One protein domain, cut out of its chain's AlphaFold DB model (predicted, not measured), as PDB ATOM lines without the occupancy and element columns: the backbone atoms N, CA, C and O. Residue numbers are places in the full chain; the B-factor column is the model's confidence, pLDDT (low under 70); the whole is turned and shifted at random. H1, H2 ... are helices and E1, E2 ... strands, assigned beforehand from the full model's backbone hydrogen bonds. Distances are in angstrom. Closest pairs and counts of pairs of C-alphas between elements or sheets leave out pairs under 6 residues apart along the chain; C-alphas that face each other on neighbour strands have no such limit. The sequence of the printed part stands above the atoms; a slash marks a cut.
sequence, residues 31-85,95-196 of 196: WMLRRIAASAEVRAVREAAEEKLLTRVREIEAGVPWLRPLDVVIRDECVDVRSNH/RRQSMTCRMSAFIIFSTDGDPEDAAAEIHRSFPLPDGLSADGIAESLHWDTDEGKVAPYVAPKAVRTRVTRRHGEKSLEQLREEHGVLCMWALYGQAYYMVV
ATOM      1  N   TRP A  31     121.098 115.015 124.116       80.75
ATOM      2  CA  TRP A  31     121.345 114.088 125.227       80.75
ATOM      3  C   TRP A  31     120.145 113.166 125.492       80.75
ATOM      4  O   TRP A  31     120.334 112.010 125.864       80.75
ATOM      5  N   MET A  32     118.922 113.654 125.259       83.12
ATOM      6  CA  MET A  32     117.694 112.882 125.422       83.12
ATOM      7  C   MET A  32     117.557 111.853 124.300       83.12
ATOM      8  O   MET A  32     117.286 110.692 124.586       83.12
ATOM      9  N   LEU A  33     117.859 112.235 123.054       83.06
ATOM     10  CA  LEU A  33     117.894 111.304 121.919       83.06
ATOM     11  C   LEU A  33     118.893 110.161 122.147       83.06
ATOM     12  O   LEU A  33     118.554 108.999 121.943       83.06
ATOM     13  N   ARG A  34     120.093 110.463 122.666       82.38
ATOM     14  CA  ARG A  34     121.079 109.431 123.040       82.38
ATOM     15  C   ARG A  34     120.553 108.484 124.119       82.38
ATOM     16  O   ARG A  34     120.811 107.289 124.054       82.38
ATOM     17  N   ARG A  35     119.823 109.010 125.109       84.50
ATOM     18  CA  ARG A  35     119.217 108.187 126.164       84.50
ATOM     19  C   ARG A  35     118.126 107.274 125.602       84.50
ATOM     20  O   ARG A  35     118.087 106.110 125.982       84.50
ATOM     21  N   ILE A  36     117.291 107.779 124.692       83.25
ATOM     22  CA  ILE A  36     116.267 106.985 123.998       83.25
ATOM     23  C   ILE A  36     116.931 105.884 123.166       83.25
ATOM     24  O   ILE A  36     116.582 104.720 123.330       83.25
ATOM     25  N   ALA A  37     117.947 106.214 122.365       83.19
ATOM     26  CA  ALA A  37     118.687 105.238 121.561       83.19
ATOM     27  C   ALA A  37     119.320 104.108 122.400       83.19
ATOM     28  O   ALA A  37     119.451 102.985 121.930       83.19
ATOM     29  N   ALA A  38     119.690 104.387 123.656       85.06
ATOM     30  CA  ALA A  38     120.260 103.407 124.585       85.06
ATOM     31  C   ALA A  38     119.221 102.693 125.478       85.06
ATOM     32  O   ALA A  38     119.600 101.891 126.340       85.06
ATOM     33  N   SER A  39     117.932 103.003 125.322       86.25
ATOM     34  CA  SER A  39     116.849 102.452 126.144       86.25
ATOM     35  C   SER A  39     116.624 100.955 125.897       86.25
ATOM     36  O   SER A  39     117.017 100.406 124.869       86.25
ATOM     37  N   ALA A  40     115.984 100.280 126.858       89.19
ATOM     38  CA  ALA A  40     115.659  98.858 126.741       89.19
ATOM     39  C   ALA A  40     114.644  98.575 125.618       89.19
ATOM     40  O   ALA A  40     114.770  97.571 124.927       89.19
ATOM     41  N   GLU A  41     113.689  99.484 125.403       84.38
ATOM     42  CA  GLU A  41     112.716  99.401 124.308       84.38
ATOM     43  C   GLU A  41     113.418  99.417 122.945       84.38
ATOM     44  O   GLU A  41     113.237  98.505 122.142       84.38
ATOM     45  N   VAL A  42     114.302 100.396 122.716       86.94
ATOM     46  CA  VAL A  42     115.075 100.483 121.467       86.94
ATOM     47  C   VAL A  42     116.014  99.287 121.310       86.94
ATOM     48  O   VAL A  42     116.219  98.821 120.193       86.94
ATOM     49  N   ARG A  43     116.553  98.747 122.411       89.81
ATOM     50  CA  ARG A  43     117.428  97.569 122.372       89.81
ATOM     51  C   ARG A  43     116.724  96.329 121.824       89.81
ATOM     52  O   ARG A  43     117.293  95.684 120.955       89.81
ATOM     53  N   ALA A  44     115.508  96.028 122.276       89.00
ATOM     54  CA  ALA A  44     114.773  94.860 121.789       89.00
ATOM     55  C   ALA A  44     114.485  94.957 120.280       89.00
ATOM     56  O   ALA A  44     114.672  93.999 119.534       89.00
ATOM     57  N   VAL A  45     114.093  96.145 119.805       91.19
ATOM     58  CA  VAL A  45     113.813  96.363 118.377       91.19
ATOM     59  C   VAL A  45     115.099  96.348 117.538       91.19
ATOM     60  O   VAL A  45     115.103  95.850 116.414       91.19
ATOM     61  N   ARG A  46     116.212  96.838 118.097       92.31
ATOM     62  CA  ARG A  46     117.551  96.752 117.499       92.31
ATOM     63  C   ARG A  46     118.005  95.302 117.328       92.31
ATOM     64  O   ARG A  46     118.502  94.965 116.262       92.31
ATOM     65  N   GLU A  47     117.835  94.466 118.351       93.69
ATOM     66  CA  GLU A  47     118.191  93.038 118.309       93.69
ATOM     67  C   GLU A  47     117.374  92.295 117.243       93.69
ATOM     68  O   GLU A  47     117.946  91.567 116.435       93.69
ATOM     69  N   ALA A  48     116.069  92.563 117.148       91.44
ATOM     70  CA  ALA A  48     115.224  91.996 116.094       91.44
ATOM     71  C   ALA A  48     115.646  92.452 114.682       91.44
ATOM     72  O   ALA A  48     115.632  91.668 113.734       91.44
ATOM     73  N   ALA A  49     116.046  93.720 114.525       91.25
ATOM     74  CA  ALA A  49     116.561  94.229 113.254       91.25
ATOM     75  C   ALA A  49     117.903  93.580 112.868       91.25
ATOM     76  O   ALA A  49     118.131  93.294 111.691       91.25
ATOM     77  N   GLU A  50     118.773  93.328 113.849       94.38
ATOM     78  CA  GLU A  50     120.037  92.615 113.652       94.38
ATOM     79  C   GLU A  50     119.798  91.165 113.230       94.38
ATOM     80  O   GLU A  50     120.355  90.718 112.229       94.38
ATOM     81  N   GLU A  51     118.918  90.453 113.933       93.81
ATOM     82  CA  GLU A  51     118.546  89.076 113.607       93.81
ATOM     83  C   GLU A  51     117.978  88.960 112.190       93.81
ATOM     84  O   GLU A  51     118.345  88.050 111.443       93.81
ATOM     85  N   LYS A  52     117.140  89.917 111.783       91.25
ATOM     86  CA  LYS A  52     116.581  89.965 110.432       91.25
ATOM     87  C   LYS A  52     117.663  90.105 109.358       91.25
ATOM     88  O   LYS A  52     117.657  89.363 108.379       91.25
ATOM     89  N   LEU A  53     118.621  91.015 109.553       90.75
ATOM     90  CA  LEU A  53     119.738  91.192 108.620       90.75
ATOM     91  C   LEU A  53     120.651  89.966 108.586       90.75
ATOM     92  O   LEU A  53     121.039  89.528 107.508       90.75
ATOM     93  N   LEU A  54     120.978  89.389 109.743       92.69
ATOM     94  CA  LEU A  54     121.828  88.200 109.819       92.69
ATOM     95  C   LEU A  54     121.160  86.969 109.205       92.69
ATOM     96  O   LEU A  54     121.841  86.155 108.587       92.69
ATOM     97  N   THR A  55     119.842  86.835 109.341       92.69
ATOM     98  CA  THR A  55     119.079  85.784 108.657       92.69
ATOM     99  C   THR A  55     119.218  85.939 107.148       92.69
ATOM    100  O   THR A  55     119.593  84.982 106.477       92.69
ATOM    101  N   ARG A  56     119.060  87.163 106.630       90.50
ATOM    102  CA  ARG A  56     119.243  87.439 105.202       90.50
ATOM    103  C   ARG A  56     120.671  87.169 104.713       90.50
ATOM    104  O   ARG A  56     120.847  86.622 103.631       90.50
ATOM    105  N   VAL A  57     121.692  87.491 105.513       90.62
ATOM    106  CA  VAL A  57     123.093  87.140 105.202       90.62
ATOM    107  C   VAL A  57     123.262  85.622 105.082       90.62
ATOM    108  O   VAL A  57     123.860  85.156 104.120       90.62
ATOM    109  N   ARG A  58     122.695  84.841 106.010       91.00
ATOM    110  CA  ARG A  58     122.772  83.369 105.963       91.00
ATOM    111  C   ARG A  58     122.044  82.782 104.758       91.00
ATOM    112  O   ARG A  58     122.514  81.806 104.188       91.00
ATOM    113  N   GLU A  59     120.909  83.357 104.366       89.56
ATOM    114  CA  GLU A  59     120.210  82.962 103.139       89.56
ATOM    115  C   GLU A  59     121.078  83.193 101.902       89.56
ATOM    116  O   GLU A  59     121.145  82.322 101.038       89.56
ATOM    117  N   ILE A  60     121.768  84.334 101.837       88.31
ATOM    118  CA  ILE A  60     122.703  84.651 100.754       88.31
ATOM    119  C   ILE A  60     123.861  83.649 100.733       88.31
ATOM    120  O   ILE A  60     124.136  83.068  99.687       88.31
ATOM    121  N   GLU A  61     124.500  83.391 101.879       87.94
ATOM    122  CA  GLU A  61     125.588  82.407 101.993       87.94
ATOM    123  C   GLU A  61     125.135  80.994 101.585       87.94
ATOM    124  O   GLU A  61     125.887  80.254 100.952       87.94
ATOM    125  N   ALA A  62     123.894  80.615 101.907       87.88
ATOM    126  CA  ALA A  62     123.330  79.323 101.522       87.88
ATOM    127  C   ALA A  62     122.942  79.249 100.034       87.88
ATOM    128  O   ALA A  62     123.071  78.189  99.422       87.88
ATOM    129  N   GLY A  63     122.451  80.349  99.454       85.69
ATOM    130  CA  GLY A  63     122.020  80.409  98.055       85.69
ATOM    131  C   GLY A  63     123.139  80.704  97.057       85.69
ATOM    132  O   GLY A  63     122.967  80.435  95.870       85.69
ATOM    133  N   VAL A  64     124.291  81.205  97.517       86.94
ATOM    134  CA  VAL A  64     125.497  81.418  96.702       86.94
ATOM    135  C   VAL A  64     126.702  80.716  97.350       86.94
ATOM    136  O   VAL A  64     127.543  81.371  97.958       86.94
ATOM    137  N   PRO A  65     126.845  79.381  97.234       81.19
ATOM    138  CA  PRO A  65     127.851  78.627  97.997       81.19
ATOM    139  C   PRO A  65     129.316  78.971  97.685       81.19
ATOM    140  O   PRO A  65     130.209  78.668  98.479       81.19
ATOM    141  N   TRP A  66     129.588  79.558  96.516       86.12
ATOM    142  CA  TRP A  66     130.923  80.043  96.157       86.12
ATOM    143  C   TRP A  66     131.238  81.412  96.773       86.12
ATOM    144  O   TRP A  66     132.411  81.751  96.910       86.12
ATOM    145  N   LEU A  67     130.223  82.180  97.187       85.38
ATOM    146  CA  LEU A  67     130.398  83.456  97.871       85.38
ATOM    147  C   LEU A  67     130.905  83.164  99.282       85.38
ATOM    148  O   LEU A  67     130.155  82.792 100.180       85.38
ATOM    149  N   ARG A  68     132.221  83.295  99.462       84.06
ATOM    150  CA  ARG A  68     132.886  83.196 100.763       84.06
ATOM    151  C   ARG A  68     133.165  84.607 101.267       84.06
ATOM    152  O   ARG A  68     134.065  85.259 100.734       84.06
ATOM    153  N   PRO A  69     132.420  85.104 102.269       88.12
ATOM    154  CA  PRO A  69     132.676  86.428 102.810       88.12
ATOM    155  C   PRO A  69     134.093  86.515 103.380       88.12
ATOM    156  O   PRO A  69     134.498  85.696 104.204       88.12
ATOM    157  N   LEU A  70     134.827  87.542 102.963       88.38
ATOM    158  CA  LEU A  70     136.037  87.993 103.643       88.38
ATOM    159  C   LEU A  70     135.665  88.618 104.989       88.38
ATOM    160  O   LEU A  70     136.319  88.359 105.997       88.38
ATOM    161  N   ASP A  71     134.593  89.417 105.006       89.38
ATOM    162  CA  ASP A  71     134.049  89.998 106.228       89.38
ATOM    163  C   ASP A  71     132.544  90.284 106.105       89.38
ATOM    164  O   ASP A  71     132.034  90.614 105.032       89.38
ATOM    165  N   VAL A  72     131.841  90.226 107.237       90.38
ATOM    166  CA  VAL A  72     130.452  90.687 107.368       90.38
ATOM    167  C   VAL A  72     130.396  91.779 108.427       90.38
ATOM    168  O   VAL A  72     130.676  91.569 109.617       90.38
ATOM    169  N   VAL A  73     130.008  92.980 108.003       90.12
ATOM    170  CA  VAL A  73     129.960  94.162 108.860       90.12
ATOM    171  C   VAL A  73     128.524  94.609 109.091       90.12
ATOM    172  O   VAL A  73     127.876  95.139 108.195       90.12
ATOM    173  N   ILE A  74     128.066  94.496 110.339       89.94
ATOM    174  CA  ILE A  74     126.829  95.135 110.795       89.94
ATOM    175  C   ILE A  74     127.111  96.572 111.227       89.94
ATOM    176  O   ILE A  74     127.943  96.835 112.107       89.94
ATOM    177  N   ARG A  75     126.391  97.511 110.622       87.69
ATOM    178  CA  ARG A  75     126.393  98.925 110.969       87.69
ATOM    179  C   ARG A  75     125.043  99.297 111.553       87.69
ATOM    180  O   ARG A  75     124.030  99.255 110.869       87.69
ATOM    181  N   ASP A  76     125.076  99.737 112.795       88.50
ATOM    182  CA  ASP A  76     123.939 100.322 113.485       88.50
ATOM    183  C   ASP A  76     124.158 101.828 113.617       88.50
ATOM    184  O   ASP A  76     125.230 102.272 114.045       88.50
ATOM    185  N   GLU A  77     123.175 102.621 113.208       85.94
ATOM    186  CA  GLU A  77     123.240 104.066 113.337       85.94
ATOM    187  C   GLU A  77     121.903 104.678 113.742       85.94
ATOM    188  O   GLU A  77     120.869 104.417 113.135       85.94
ATOM    189  N   CYS A  78     121.960 105.580 114.721       83.50
ATOM    190  CA  CYS A  78     120.892 106.517 115.036       83.50
ATOM    191  C   CYS A  78     121.331 107.919 114.619       83.50
ATOM    192  O   CYS A  78     122.301 108.463 115.153       83.50
ATOM    193  N   VAL A  79     120.621 108.508 113.660       81.56
ATOM    194  CA  VAL A  79     120.905 109.845 113.134       81.56
ATOM    195  C   VAL A  79     119.901 110.858 113.671       81.56
ATOM    196  O   VAL A  79     118.693 110.637 113.628       81.56
ATOM    197  N   ASP A  80     120.407 111.991 114.166       77.19
ATOM    198  CA  ASP A  80     119.590 113.180 114.421       77.19
ATOM    199  C   ASP A  80     119.272 113.829 113.071       77.19
ATOM    200  O   ASP A  80     120.154 114.368 112.387       77.19
ATOM    201  N   VAL A  81     117.998 113.748 112.690       73.88
ATOM    202  CA  VAL A  81     117.481 114.166 111.381       73.88
ATOM    203  C   VAL A  81     117.606 115.687 111.189       73.88
ATOM    204  O   VAL A  81     117.597 116.167 110.059       73.88
ATOM    205  N   ARG A  82     117.841 116.463 112.265       67.62
ATOM    206  CA  ARG A  82     118.147 117.909 112.183       67.62
ATOM    207  C   ARG A  82     119.475 118.206 111.513       67.62
ATOM    208  O   ARG A  82     119.631 119.262 110.913       67.62
ATOM    209  N   SER A  83     120.452 117.327 111.711       53.88
ATOM    210  CA  SER A  83     121.848 117.551 111.315       53.88
ATOM    211  C   SER A  83     122.246 116.831 110.032       53.88
ATOM    212  O   SER A  83     123.330 117.092 109.519       53.88
ATOM    213  N   ASN A  84     121.391 115.948 109.508       53.06
ATOM    214  CA  ASN A  84     121.663 115.182 108.298       53.06
ATOM    215  C   ASN A  84     120.606 115.498 107.232       53.06
ATOM    216  O   ASN A  84     119.487 115.004 107.292       53.06
ATOM    217  N   HIS A  85     120.986 116.282 106.221       46.62
ATOM    218  CA  HIS A  85     120.161 116.569 105.039       46.62
ATOM    219  C   HIS A  85     120.069 115.396 104.044       46.62
ATOM    220  O   HIS A  85     119.506 115.550 102.963       46.62
ATOM    221  N   ARG A  95     108.616 116.795 108.654       58.03
ATOM    222  CA  ARG A  95     109.015 117.942 109.513       58.03
ATOM    223  C   ARG A  95     108.948 117.683 111.034       58.03
ATOM    224  O   ARG A  95     109.218 118.598 111.807       58.03
ATOM    225  N   ARG A  96     108.526 116.490 111.455       61.50
ATOM    226  CA  ARG A  96     108.372 116.073 112.847       61.50
ATOM    227  C   ARG A  96     109.449 115.067 113.289       61.50
ATOM    228  O   ARG A  96     109.744 114.999 114.464       61.50
ATOM    229  N   GLN A  97     110.106 114.335 112.386       70.44
ATOM    230  CA  GLN A  97     111.100 113.328 112.786       70.44
ATOM    231  C   GLN A  97     112.354 113.957 113.395       70.44
ATOM    232  O   GLN A  97     113.038 114.725 112.728       70.44
ATOM    233  N   SER A  98     112.684 113.574 114.628       77.25
ATOM    234  CA  SER A  98     113.831 114.068 115.390       77.25
ATOM    235  C   SER A  98     115.009 113.103 115.481       77.25
ATOM    236  O   SER A  98     116.144 113.555 115.630       77.25
ATOM    237  N   MET A  99     114.773 111.800 115.340       85.12
ATOM    238  CA  MET A  99     115.821 110.785 115.251       85.12
ATOM    239  C   MET A  99     115.320 109.584 114.458       85.12
ATOM    240  O   MET A  99     114.179 109.168 114.640       85.12
ATOM    241  N   THR A 100     116.201 108.993 113.657       84.88
ATOM    242  CA  THR A 100     115.939 107.728 112.965       84.88
ATOM    243  C   THR A 100     117.078 106.767 113.244       84.88
ATOM    244  O   THR A 100     118.237 107.113 113.016       84.88
ATOM    245  N   CYS A 101     116.754 105.572 113.725       86.19
ATOM    246  CA  CYS A 101     117.703 104.483 113.888       86.19
ATOM    247  C   CYS A 101     117.500 103.433 112.802       86.19
ATOM    248  O   CYS A 101     116.370 103.040 112.505       86.19
ATOM    249  N   ARG A 102     118.601 102.999 112.193       87.19
ATOM    250  CA  ARG A 102     118.617 102.022 111.108       87.19
ATOM    251  C   ARG A 102     119.818 101.108 111.237       87.19
ATOM    252  O   ARG A 102     120.849 101.488 111.795       87.19
ATOM    253  N   MET A 103     119.674  99.920 110.675       88.94
ATOM    254  CA  MET A 103     120.736  98.934 110.632       88.94
ATOM    255  C   MET A 103     120.994  98.509 109.192       88.94
ATOM    256  O   MET A 103     120.087  98.472 108.361       88.94
ATOM    257  N   SER A 104     122.250  98.234 108.880       89.75
ATOM    258  CA  SER A 104     122.664  97.737 107.574       89.75
ATOM    259  C   SER A 104     123.731  96.671 107.750       89.75
ATOM    260  O   SER A 104     124.545  96.758 108.670       89.75
ATOM    261  N   ALA A 105     123.734  95.684 106.866       90.94
ATOM    262  CA  ALA A 105     124.779  94.681 106.778       90.94
ATOM    263  C   ALA A 105     125.559  94.873 105.477       90.94
ATOM    264  O   ALA A 105     124.987  95.221 104.449       90.94
ATOM    265  N   PHE A 106     126.867  94.666 105.534       89.88
ATOM    266  CA  PHE A 106     127.748  94.723 104.376       89.88
ATOM    267  C   PHE A 106     128.508  93.408 104.309       89.88
ATOM    268  O   PHE A 106     129.289  93.114 105.216       89.88
ATOM    269  N   ILE A 107     128.248  92.627 103.266       91.06
ATOM    270  CA  ILE A 107     128.984  91.402 102.962       91.06
ATOM    271  C   ILE A 107     130.110  91.797 102.015       91.06
ATOM    272  O   ILE A 107     129.847  92.289 100.918       91.06
ATOM    273  N   ILE A 108     131.352  91.622 102.450       89.69
ATOM    274  CA  ILE A 108     132.544  91.903 101.652       89.69
ATOM    275  C   ILE A 108     133.142  90.571 101.255       89.69
ATOM    276  O   ILE A 108     133.392  89.727 102.112       89.69
ATOM    277  N   PHE A 109     133.363  90.384  99.965       90.19
ATOM    278  CA  PHE A 109     133.867  89.139  99.406       90.19
ATOM    279  C   PHE A 109     134.748  89.432  98.194       90.19
ATOM    280  O   PHE A 109     134.765  90.555  97.689       90.19
ATOM    281  N   SER A 110     135.482  88.427  97.743       89.69
ATOM    282  CA  SER A 110     136.157  88.441  96.449       89.69
ATOM    283  C   SER A 110     135.627  87.303  95.585       89.69
ATOM    284  O   SER A 110     135.012  86.359  96.087       89.69
ATOM    285  N   THR A 111     135.828  87.423  94.279       86.75
ATOM    286  CA  THR A 111     135.484  86.396  93.293       86.75
ATOM    287  C   THR A 111     136.738  86.004  92.519       86.75
ATOM    288  O   THR A 111     137.602  86.846  92.276       86.75
ATOM    289  N   ASP A 112     136.834  84.729  92.142       82.00
ATOM    290  CA  ASP A 112     137.934  84.204  91.323       82.00
ATOM    291  C   ASP A 112     137.782  84.585  89.832       82.00
ATOM    292  O   ASP A 112     138.735  84.468  89.062       82.00
ATOM    293  N   GLY A 113     136.581  85.015  89.419       80.75
ATOM    294  CA  GLY A 113     136.232  85.386  88.043       80.75
ATOM    295  C   GLY A 113     135.850  86.859  87.878       80.75
ATOM    296  O   GLY A 113     136.091  87.682  88.761       80.75
ATOM    297  N   ASP A 114     135.232  87.193  86.744       86.69
ATOM    298  CA  ASP A 114     134.739  88.549  86.484       86.69
ATOM    299  C   ASP A 114     133.645  88.928  87.513       86.69
ATOM    300  O   ASP A 114     132.685  88.166  87.699       86.69
ATOM    301  N   PRO A 115     133.760  90.071  88.221       86.12
ATOM    302  CA  PRO A 115     132.720  90.542  89.134       86.12
ATOM    303  C   PRO A 115     131.354  90.763  88.464       86.12
ATOM    304  O   PRO A 115     130.338  90.622  89.148       86.12
ATOM    305  N   GLU A 116     131.291  91.062  87.163       86.62
ATOM    306  CA  GLU A 116     130.022  91.194  86.436       86.62
ATOM    307  C   GLU A 116     129.319  89.844  86.266       86.62
ATOM    308  O   GLU A 116     128.110  89.739  86.495       86.62
ATOM    309  N   ASP A 117     130.069  88.790  85.941       88.12
ATOM    310  CA  ASP A 117     129.531  87.431  85.835       88.12
ATOM    311  C   ASP A 117     129.025  86.934  87.193       88.12
ATOM    312  O   ASP A 117     127.928  86.373  87.293       88.12
ATOM    313  N   ALA A 118     129.790  87.211  88.251       86.31
ATOM    314  CA  ALA A 118     129.410  86.928  89.630       86.31
ATOM    315  C   ALA A 118     128.116  87.665  90.023       86.31
ATOM    316  O   ALA A 118     127.205  87.064  90.596       86.31
ATOM    317  N   ALA A 119     127.997  88.950  89.674       84.94
ATOM    318  CA  ALA A 119     126.786  89.735  89.902       84.94
ATOM    319  C   ALA A 119     125.586  89.186  89.115       84.94
ATOM    320  O   ALA A 119     124.487  89.067  89.661       84.94
ATOM    321  N   ALA A 120     125.783  88.801  87.853       86.38
ATOM    322  CA  ALA A 120     124.735  88.215  87.028       86.38
ATOM    323  C   ALA A 120     124.247  86.872  87.590       86.38
ATOM    324  O   ALA A 120     123.047  86.605  87.586       86.38
ATOM    325  N   GLU A 121     125.147  86.026  88.095       86.38
ATOM    326  CA  GLU A 121     124.773  84.780  88.764       86.38
ATOM    327  C   GLU A 121     124.013  85.036  90.068       86.38
ATOM    328  O   GLU A 121     122.949  84.452  90.276       86.38
ATOM    329  N   ILE A 122     124.494  85.969  90.897       86.81
ATOM    330  CA  ILE A 122     123.792  86.410  92.106       86.81
ATOM    331  C   ILE A 122     122.367  86.860  91.767       86.81
ATOM    332  O   ILE A 122     121.425  86.415  92.414       86.81
ATOM    333  N   HIS A 123     122.184  87.680  90.730       83.94
ATOM    334  CA  HIS A 123     120.864  88.146  90.303       83.94
ATOM    335  C   HIS A 123     119.971  87.040  89.734       83.94
ATOM    336  O   HIS A 123     118.750  87.152  89.811       83.94
ATOM    337  N   ARG A 124     120.537  85.964  89.179       82.88
ATOM    338  CA  ARG A 124     119.752  84.783  88.778       82.88
ATOM    339  C   ARG A 124     119.282  83.984  89.992       82.88
ATOM    340  O   ARG A 124     118.139  83.538  90.005       82.88
ATOM    341  N   SER A 125     120.143  83.816  90.995       79.81
ATOM    342  CA  SER A 125     119.826  83.089  92.235       79.81
ATOM    343  C   SER A 125     118.898  83.885  93.157       79.81
ATOM    344  O   SER A 125     118.032  83.320  93.823       79.81
ATOM    345  N   PHE A 126     119.053  85.206  93.159       79.94
ATOM    346  CA  PHE A 126     118.282  86.172  93.926       79.94
ATOM    347  C   PHE A 126     117.780  87.261  92.976       79.94
ATOM    348  O   PHE A 126     118.383  88.339  92.902       79.94
ATOM    349  N   PRO A 127     116.696  86.994  92.223       71.50
ATOM    350  CA  PRO A 127     116.092  88.013  91.381       71.50
ATOM    351  C   PRO A 127     115.774  89.238  92.231       71.50
ATOM    352  O   PRO A 127     115.194  89.124  93.315       71.50
ATOM    353  N   LEU A 128     116.200  90.404  91.742       62.47
ATOM    354  CA  LEU A 128     115.907  91.675  92.388       62.47
ATOM    355  C   LEU A 128     114.384  91.779  92.535       62.47
ATOM    356  O   LEU A 128     113.681  91.677  91.527       62.47
ATOM    357  N   PRO A 129     113.850  91.950  93.752       57.91
ATOM    358  CA  PRO A 129     112.442  92.277  93.890       57.91
ATOM    359  C   PRO A 129     112.159  93.582  93.127       57.91
ATOM    360  O   PRO A 129     113.010  94.471  93.095       57.91
ATOM    361  N   ASP A 130     110.950  93.741  92.576       51.38
ATOM    362  CA  ASP A 130     110.467  94.984  91.931       51.38
ATOM    363  C   ASP A 130     110.359  96.186  92.921       51.38
ATOM    364  O   ASP A 130     109.618  97.146  92.704       51.38
ATOM    365  N   GLY A 131     111.064  96.139  94.057       53.25
ATOM    366  CA  GLY A 131     110.993  97.057  95.188       53.25
ATOM    367  C   GLY A 131     111.799  96.552  96.393       53.25
ATOM    368  O   GLY A 131     112.792  95.848  96.248       53.25
ATOM    369  N   LEU A 132     111.377  96.923  97.607       51.72
ATOM    370  CA  LEU A 132     111.878  96.314  98.849       51.72
ATOM    371  C   LEU A 132     111.619  94.798  98.816       51.72
ATOM    372  O   LEU A 132     110.546  94.387  98.368       51.72
ATOM    373  N   SER A 133     112.547  93.972  99.316       58.44
ATOM    374  CA  SER A 133     112.270  92.540  99.500       58.44
ATOM    375  C   SER A 133     111.015  92.334 100.366       58.44
ATOM    376  O   SER A 133     110.591  93.255 101.073       58.44
ATOM    377  N   ALA A 134     110.423  91.131 100.364       53.06
ATOM    378  CA  ALA A 134     109.303  90.792 101.259       53.06
ATOM    379  C   ALA A 134     109.608  91.116 102.742       53.06
ATOM    380  O   ALA A 134     108.706  91.376 103.538       53.06
ATOM    381  N   ASP A 135     110.896  91.204 103.075       66.44
ATOM    382  CA  ASP A 135     111.444  91.529 104.380       66.44
ATOM    383  C   ASP A 135     111.760  93.018 104.593       66.44
ATOM    384  O   ASP A 135     112.328  93.400 105.617       66.44
ATOM    385  N   GLY A 136     111.385  93.912 103.679       73.38
ATOM    386  CA  GLY A 136     111.669  95.339 103.833       73.38
ATOM    387  C   GLY A 136     113.170  95.648 103.845       73.38
ATOM    388  O   GLY A 136     113.575  96.655 104.424       73.38
ATOM    389  N   ILE A 137     113.995  94.783 103.253       80.81
ATOM    390  CA  ILE A 137     115.430  95.002 103.078       80.81
ATOM    391  C   ILE A 137     115.639  95.476 101.641       80.81
ATOM    392  O   ILE A 137     115.159  94.852 100.695       80.81
ATOM    393  N   ALA A 138     116.323  96.606 101.481       83.06
ATOM    394  CA  ALA A 138     116.821  97.047 100.185       83.06
ATOM    395  C   ALA A 138     118.240  96.513  99.994       83.06
ATOM    396  O   ALA A 138     119.057  96.593 100.910       83.06
ATOM    397  N   GLU A 139     118.542  95.993  98.814       84.00
ATOM    398  CA  GLU A 139     119.825  95.357  98.529       84.00
ATOM    399  C   GLU A 139     120.511  96.053  97.359       84.00
ATOM    400  O   GLU A 139     119.861  96.440  96.389       84.00
ATOM    401  N   SER A 140     121.827  96.227  97.448       83.31
ATOM    402  CA  SER A 140     122.633  96.747  96.346       83.31
ATOM    403  C   SER A 140     123.988  96.055  96.300       83.31
ATOM    404  O   SER A 140     124.681  95.956  97.316       83.31
ATOM    405  N   LEU A 141     124.375  95.599  95.114       85.94
ATOM    406  CA  LEU A 141     125.658  94.956  94.868       85.94
ATOM    407  C   LEU A 141     126.597  95.935  94.158       85.94
ATOM    408  O   LEU A 141     126.199  96.616  93.216       85.94
ATOM    409  N   HIS A 142     127.834  96.017  94.636       84.75
ATOM    410  CA  HIS A 142     128.868  96.899  94.108       84.75
ATOM    411  C   HIS A 142     130.207  96.166  94.059       84.75
ATOM    412  O   HIS A 142     130.488  95.346  94.927       84.75
ATOM    413  N   TRP A 143     131.053  96.491  93.092       86.00
ATOM    414  CA  TRP A 143     132.395  95.924  92.941       86.00
ATOM    415  C   TRP A 143     133.381  96.999  92.496       86.00
ATOM    416  O   TRP A 143     132.976  98.116  92.162       86.00
ATOM    417  N   ASP A 144     134.681  96.702  92.578       77.44
ATOM    418  CA  ASP A 144     135.692  97.617  92.056       77.44
ATOM    419  C   ASP A 144     135.600  97.624  90.521       77.44
ATOM    420  O   ASP A 144     135.655  96.571  89.889       77.44
ATOM    421  N   THR A 145     135.483  98.806  89.923       70.38
ATOM    422  CA  THR A 145     135.603  99.028  88.477       70.38
ATOM    423  C   THR A 145     136.828  99.892  88.178       70.38
ATOM    424  O   THR A 145     137.397 100.520  89.080       70.38
ATOM    425  N   ASP A 146     137.207  99.978  86.902       63.19
ATOM    426  CA  ASP A 146     138.283 100.865  86.440       63.19
ATOM    427  C   ASP A 146     138.007 102.346  86.768       63.19
ATOM    428  O   ASP A 146     138.929 103.125  87.017       63.19
ATOM    429  N   GLU A 147     136.729 102.731  86.819       57.78
ATOM    430  CA  GLU A 147     136.272 104.099  87.088       57.78
ATOM    431  C   GLU A 147     136.072 104.386  88.586       57.78
ATOM    432  O   GLU A 147     136.091 105.542  89.019       57.78
ATOM    433  N   GLY A 148     135.872 103.348  89.401       62.16
ATOM    434  CA  GLY A 148     135.477 103.507  90.791       62.16
ATOM    435  C   GLY A 148     135.679 102.247  91.616       62.16
ATOM    436  O   GLY A 148     135.070 101.211  91.389       62.16
ATOM    437  N   LYS A 149     136.489 102.364  92.665       63.66
ATOM    438  CA  LYS A 149     136.639 101.309  93.667       63.66
ATOM    439  C   LYS A 149     135.444 101.322  94.631       63.66
ATOM    440  O   LYS A 149     134.882 102.386  94.904       63.66
ATOM    441  N   VAL A 150     135.136 100.184  95.262       62.34
ATOM    442  CA  VAL A 150     134.132 100.025  96.345       62.34
ATOM    443  C   VAL A 150     134.344 101.030  97.503       62.34
ATOM    444  O   VAL A 150     133.436 101.292  98.297       62.34
ATOM    445  N   ALA A 151     135.496 101.719  97.546       52.75
ATOM    446  CA  ALA A 151     135.645 103.034  98.182       52.75
ATOM    447  C   ALA A 151     136.178 104.077  97.171       52.75
ATOM    448  O   ALA A 151     137.288 103.885  96.667       52.75
ATOM    449  N   PRO A 152     135.440 105.180  96.892       46.38
ATOM    450  CA  PRO A 152     135.176 106.246  97.875       46.38
ATOM    451  C   PRO A 152     133.700 106.656  98.095       46.38
ATOM    452  O   PRO A 152     133.452 107.458  98.994       46.38
ATOM    453  N   TYR A 153     132.727 106.131  97.340       47.69
ATOM    454  CA  TYR A 153     131.332 106.624  97.386       47.69
ATOM    455  C   TYR A 153     130.318 105.679  98.048       47.69
ATOM    456  O   TYR A 153     129.295 106.147  98.542       47.69
ATOM    457  N   VAL A 154     130.596 104.374  98.088       52.31
ATOM    458  CA  VAL A 154     129.583 103.357  98.424       52.31
ATOM    459  C   VAL A 154     129.725 102.831  99.858       52.31
ATOM    460  O   VAL A 154     128.738 102.758 100.589       52.31
ATOM    461  N   ALA A 155     130.942 102.506 100.312       59.81
ATOM    462  CA  ALA A 155     131.167 101.989 101.665       59.81
ATOM    463  C   ALA A 155     131.377 103.120 102.703       59.81
ATOM    464  O   ALA A 155     132.334 103.896 102.590       59.81
ATOM    465  N   PRO A 156     130.560 103.215 103.775       69.06
ATOM    466  CA  PRO A 156     130.778 104.192 104.844       69.06
ATOM    467  C   PRO A 156     132.161 104.029 105.495       69.06
ATOM    468  O   PRO A 156     132.590 102.909 105.768       69.06
ATOM    469  N   LYS A 157     132.833 105.133 105.865       74.19
ATOM    470  CA  LYS A 157     134.157 105.123 106.539       74.19
ATOM    471  C   LYS A 157     134.244 104.123 107.704       74.19
ATOM    472  O   LYS A 157     135.279 103.488 107.887       74.19
ATOM    473  N   ALA A 158     133.162 103.977 108.470       73.88
ATOM    474  CA  ALA A 158     133.075 103.051 109.599       73.88
ATOM    475  C   ALA A 158     133.153 101.569 109.187       73.88
ATOM    476  O   ALA A 158     133.748 100.779 109.915       73.88
ATOM    477  N   VAL A 159     132.589 101.207 108.028       78.12
ATOM    478  CA  VAL A 159     132.682  99.850 107.468       78.12
ATOM    479  C   VAL A 159     134.133  99.563 107.119       78.12
ATOM    480  O   VAL A 159     134.703  98.622 107.658       78.12
ATOM    481  N   ARG A 160     134.778 100.458 106.358       77.19
ATOM    482  CA  ARG A 160     136.202 100.334 106.010       77.19
ATOM    483  C   ARG A 160     137.085 100.150 107.241       77.19
ATOM    484  O   ARG A 160     137.844  99.198 107.296       77.19
ATOM    485  N   THR A 161     136.971 101.030 108.235       80.81
ATOM    486  CA  THR A 161     137.794 100.946 109.454       80.81
ATOM    487  C   THR A 161     137.594  99.631 110.206       80.81
ATOM    488  O   THR A 161     138.535  99.122 110.806       80.81
ATOM    489  N   ARG A 162     136.378  99.071 110.209       83.19
ATOM    490  CA  ARG A 162     136.136  97.785 110.868       83.19
ATOM    491  C   ARG A 162     136.797  96.632 110.114       83.19
ATOM    492  O   ARG A 162     137.410  95.793 110.767       83.19
ATOM    493  N   VAL A 163     136.704  96.639 108.788       83.94
ATOM    494  CA  VAL A 163     137.320  95.628 107.917       83.94
ATOM    495  C   VAL A 163     138.833  95.663 108.079       83.94
ATOM    496  O   VAL A 163     139.426  94.671 108.486       83.94
ATOM    497  N   THR A 164     139.463  96.827 107.893       83.06
ATOM    498  CA  THR A 164     140.925  96.952 108.024       83.06
ATOM    499  C   THR A 164     141.395  96.460 109.390       83.06
ATOM    500  O   THR A 164     142.314  95.653 109.476       83.06
ATOM    501  N   ARG A 165     140.700  96.839 110.470       85.12
ATOM    502  CA  ARG A 165     141.031  96.397 111.829       85.12
ATOM    503  C   ARG A 165     140.912  94.880 112.022       85.12
ATOM    504  O   ARG A 165     141.757  94.297 112.698       85.12
ATOM    505  N   ARG A 166     139.879  94.234 111.469       86.06
ATOM    506  CA  ARG A 166     139.708  92.768 111.551       86.06
ATOM    507  C   ARG A 166     140.796  92.015 110.793       86.06
ATOM    508  O   ARG A 166     141.200  90.946 111.235       86.06
ATOM    509  N   HIS A 167     141.327  92.612 109.732       86.81
ATOM    510  CA  HIS A 167     142.401  92.043 108.924       86.81
ATOM    511  C   HIS A 167     143.791  92.593 109.293       86.81
ATOM    512  O   HIS A 167     144.660  92.715 108.436       86.81
ATOM    513  N   GLY A 168     144.024  92.913 110.571       87.88
ATOM    514  CA  GLY A 168     145.358  93.283 111.065       87.88
ATOM    515  C   GLY A 168     145.837  94.668 110.623       87.88
ATOM    516  O   GLY A 168     147.029  94.858 110.412       87.88
ATOM    517  N   GLU A 169     144.913  95.618 110.468       86.81
ATOM    518  CA  GLU A 169     145.151  96.980 109.959       86.81
ATOM    519  C   GLU A 169     145.678  97.032 108.514       86.81
ATOM    520  O   GLU A 169     146.186  98.063 108.071       86.81
ATOM    521  N   LYS A 170     145.506  95.947 107.744       85.44
ATOM    522  CA  LYS A 170     145.756  95.959 106.300       85.44
ATOM    523  C   LYS A 170     144.882  97.008 105.623       85.44
ATOM    524  O   LYS A 170     143.688  97.130 105.907       85.44
ATOM    525  N   SER A 171     145.480  97.756 104.705       84.31
ATOM    526  CA  SER A 171     144.750  98.656 103.811       84.31
ATOM    527  C   SER A 171     143.818  97.869 102.880       84.31
ATOM    528  O   SER A 171     144.014  96.677 102.645       84.31
ATOM    529  N   LEU A 172     142.799  98.533 102.320       81.19
ATOM    530  CA  LEU A 172     141.932  97.889 101.325       81.19
ATOM    531  C   LEU A 172     142.719  97.504 100.065       81.19
ATOM    532  O   LEU A 172     142.355  96.568  99.370       81.19
ATOM    533  N   GLU A 173     143.782  98.238  99.753       83.94
ATOM    534  CA  GLU A 173     144.708  97.958  98.661       83.94
ATOM    535  C   GLU A 173     145.454  96.641  98.896       83.94
ATOM    536  O   GLU A 173     145.445  95.788  98.020       83.94
ATOM    537  N   GLN A 174     145.983  96.422 100.100       87.62
ATOM    538  CA  GLN A 174     146.614  95.147 100.457       87.62
ATOM    539  C   GLN A 174     145.624  93.979 100.405       87.62
ATOM    540  O   GLN A 174     145.967  92.903  99.933       87.62
ATOM    541  N   LEU A 175     144.376  94.189 100.834       86.94
ATOM    542  CA  LEU A 175     143.339  93.161 100.704       86.94
ATOM    543  C   LEU A 175     143.038  92.827  99.236       86.94
ATOM    544  O   LEU A 175     142.769  91.671  98.932       86.94
ATOM    545  N   ARG A 176     143.126  93.797  98.320       86.00
ATOM    546  CA  ARG A 176     142.987  93.540  96.879       86.00
ATOM    547  C   ARG A 176     144.173  92.794  96.294       86.00
ATOM    548  O   ARG A 176     143.994  91.925  95.455       86.00
ATOM    549  N   GLU A 177     145.381  93.133  96.725       88.44
ATOM    550  CA  GLU A 177     146.585  92.417  96.297       88.44
ATOM    551  C   GLU A 177     146.538  90.944  96.727       88.44
ATOM    552  O   GLU A 177     146.994  90.073  95.993       88.44
ATOM    553  N   GLU A 178     145.947  90.658  97.890       89.25
ATOM    554  CA  GLU A 178     145.824  89.301  98.428       89.25
ATOM    555  C   GLU A 178     144.637  88.511  97.862       89.25
ATOM    556  O   GLU A 178     144.746  87.297  97.686       89.25
ATOM    557  N   HIS A 179     143.505  89.173  97.606       87.19
ATOM    558  CA  HIS A 179     142.233  88.509  97.301       87.19
ATOM    559  C   HIS A 179     141.656  88.837  95.918       87.19
ATOM    560  O   HIS A 179     140.648  88.248  95.537       87.19
ATOM    561  N   GLY A 180     142.267  89.754  95.168       86.88
ATOM    562  CA  GLY A 180     141.764  90.236  93.884       86.88
ATOM    563  C   GLY A 180     140.726  91.352  94.020       86.88
ATOM    564  O   GLY A 180     140.769  92.174  94.938       86.88
ATOM    565  N   VAL A 181     139.796  91.412  93.068       87.50
ATOM    566  CA  VAL A 181     138.715  92.409  93.066       87.50
ATOM    567  C   VAL A 181     137.827  92.219  94.294       87.50
ATOM    568  O   VAL A 181     137.373  91.111  94.582       87.50
ATOM    569  N   LEU A 182     137.562  93.314  95.013       87.25
ATOM    570  CA  LEU A 182     136.641  93.297  96.141       87.25
ATOM    571  C   LEU A 182     135.229  93.651  95.679       87.25
ATOM    572  O   LEU A 182     134.998  94.657  95.006       87.25
ATOM    573  N   CYS A 183     134.279  92.845  96.131       88.44
ATOM    574  CA  CYS A 183     132.852  93.045  95.970       88.44
ATOM    575  C   CYS A 183     132.218  93.370  97.327       88.44
ATOM    576  O   CYS A 183     132.677  92.935  98.388       88.44
ATOM    577  N   MET A 184     131.138  94.142  97.296       89.19
ATOM    578  CA  MET A 184     130.337  94.492  98.456       89.19
ATOM    579  C   MET A 184     128.856  94.368  98.133       89.19
ATOM    580  O   MET A 184     128.315  95.116  97.318       89.19
ATOM    581  N   TRP A 185     128.187  93.482  98.858       89.56
ATOM    582  CA  TRP A 185     126.735  93.401  98.880       89.56
ATOM    583  C   TRP A 185     126.221  94.136 100.117       89.56
ATOM    584  O   TRP A 185     126.460  93.724 101.256       89.56
ATOM    585  N   ALA A 186     125.564  95.270  99.898       88.31
ATOM    586  CA  ALA A 186     124.972  96.075 100.953       88.31
ATOM    587  C   ALA A 186     123.495  95.713 101.136       88.31
ATOM    588  O   ALA A 186     122.714  95.735 100.187       88.31
ATOM    589  N   LEU A 187     123.124  95.409 102.377       88.31
ATOM    590  CA  LEU A 187     121.767  95.114 102.819       88.31
ATOM    591  C   LEU A 187     121.314  96.247 103.742       88.31
ATOM    592  O   LEU A 187     121.815  96.402 104.859       88.31
ATOM    593  N   TYR A 188     120.370  97.057 103.286       85.19
ATOM    594  CA  TYR A 188     119.817  98.170 104.041       85.19
ATOM    595  C   TYR A 188     118.484  97.767 104.657       85.19
ATOM    596  O   TYR A 188     117.478  97.623 103.962       85.19
ATOM    597  N   GLY A 189     118.467  97.622 105.980       82.00
ATOM    598  CA  GLY A 189     117.221  97.493 106.718       82.00
ATOM    599  C   GLY A 189     116.442  98.808 106.729       82.00
ATOM    600  O   GLY A 189     117.009  99.905 106.639       82.00
ATOM    601  N   GLN A 190     115.127  98.704 106.898       82.75
ATOM    602  CA  GLN A 190     114.290  99.852 107.231       82.75
ATOM    603  C   GLN A 190     114.690 100.486 108.570       82.75
ATOM    604  O   GLN A 190     115.404  99.905 109.392       82.75
ATOM    605  N   ALA A 191     114.202 101.708 108.792       84.44
ATOM    606  CA  ALA A 191     114.291 102.334 110.100       84.44
ATOM    607  C   ALA A 191     113.585 101.447 111.133       84.44
ATOM    608  O   ALA A 191     112.371 101.271 111.073       84.44
ATOM    609  N   TYR A 192     114.349 100.905 112.078       84.44
ATOM    610  CA  TYR A 192     113.807 100.055 113.133       84.44
ATOM    611  C   TYR A 192     113.240 100.892 114.287       84.44
ATOM    612  O   TYR A 192     112.430 100.408 115.067       84.44
ATOM    613  N   TYR A 193     113.638 102.163 114.403       84.06
ATOM    614  CA  TYR A 193     113.096 103.072 115.408       84.06
ATOM    615  C   TYR A 193     113.098 104.520 114.919       84.06
ATOM    616  O   TYR A 193     114.039 104.967 114.256       84.06
ATOM    617  N   MET A 194     112.058 105.274 115.272       84.69
ATOM    618  CA  MET A 194     111.923 106.691 114.938       84.69
ATOM    619  C   MET A 194     111.381 107.471 116.132       84.69
ATOM    620  O   MET A 194     110.438 107.038 116.788       84.69
ATOM    621  N   VAL A 195     111.941 108.655 116.370       81.69
ATOM    622  CA  VAL A 195     111.385 109.652 117.293       81.69
ATOM    623  C   VAL A 195     110.794 110.780 116.460       81.69
ATOM    624  O   VAL A 195     111.464 111.297 115.565       81.69
ATOM    625  N   VAL A 196     109.550 111.153 116.755       76.44
ATOM    626  CA  VAL A 196     108.752 112.197 116.077       76.44
ATOM    627  C   VAL A 196     108.546 113.401 117.005       76.44
ATOM    628  O   VAL A 196     108.944 113.295 118.185       76.44
TER     629      VAL A 196
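This is residues 31 to 85 and 95 to 196 of the 196 residues of an uncharacterized protein of Streptomyces sp. ZS0098 (UniProt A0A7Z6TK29). Picture a long, twisted sheet of four antiparallel strands, with one long helix, H2, laid along one face and the shorter H4 over the edge strand E1 on the opposite face. Smaller helices sit toward the sheet's ends: H1 over the start of E2, H3 over E4 and E3, and H5 by the end of E2 and the start of E4. The printed part has 157 residues, with five named helices and four named strands in the order H1, H2, E1, E2, H3, E3, H4, H5, E4; the sheet's order is E1, E2, E4, E3, and the class is mixed, helices and strands. The whole is compact, with a radius of gyration of the C-alphas of 16.9 A and spans of 49 by 35 by 27 A.

Start in the sheet at C-alpha 69, (132.676, 86.428, 102.810), where E1 begins; it runs to residue 80, 32.0 A. E2, residues 99 to 110, spans 35.6 A. E4, residues 182 to 195, spans 36.8 A, bends by 50 degrees at residue 192 and ends at C-alpha 195, (111.385, 109.652, 117.293). E3 is residues 137 to 143. Find H2 from C-alpha 40, (115.659, 98.858, 126.741), to residue 63, 34.7 A. The other helices are H1, residues 31 to 37, H3, 115 to 125, H4, 157 to 166, and H5, 172 to 179.

Look first across the sheet: N 73 and O 106 of E1 and E2 are 2.9 A apart, N 105 and O 187 of E2 and E4 2.9 A, and N 186 and O 140 of E4 and E3 2.8 A, each within hydrogen-bond range. E2, H3 and E3 form a split strand-helix-strand unit, two strands running the same way with E4 between them, its crossover right-handed. H2 lies over E2 and E4 at a height over the sheet of 8.5 A and runs along the strands; the closest C-alphas of H2 and E2 are those of Leu 53 and Ala 105, 6.4 A. H4 is on the opposite face from H2, slantwise to E1 at 40 degrees on the local plane, with the C-alphas of Val 73 and Val 159 closest, 6.5 A. H4 and H5 are close but not clearly touching, with the C-alphas of Thr 164 and Leu 172 closest, 6.8 A. H2 and H4 are apart. In H1, H2, H3, H4 and H5 every O i to N i+4 pair is within hydrogen-bond range.

The C-alphas farthest apart are those of Met 32 and Gly 113, 50.0 A. Residues 86 to 94 are not printed, and C-alphas 85 and 95 are 12.1 A apart across the cut. The links H3 to E3 and E3 to H4 are long. Look for pLDDT under 70 at residues 82 to 85, 95 to 96, 128 to 135 and 146 to 156; the mean of the printed part is 81.0.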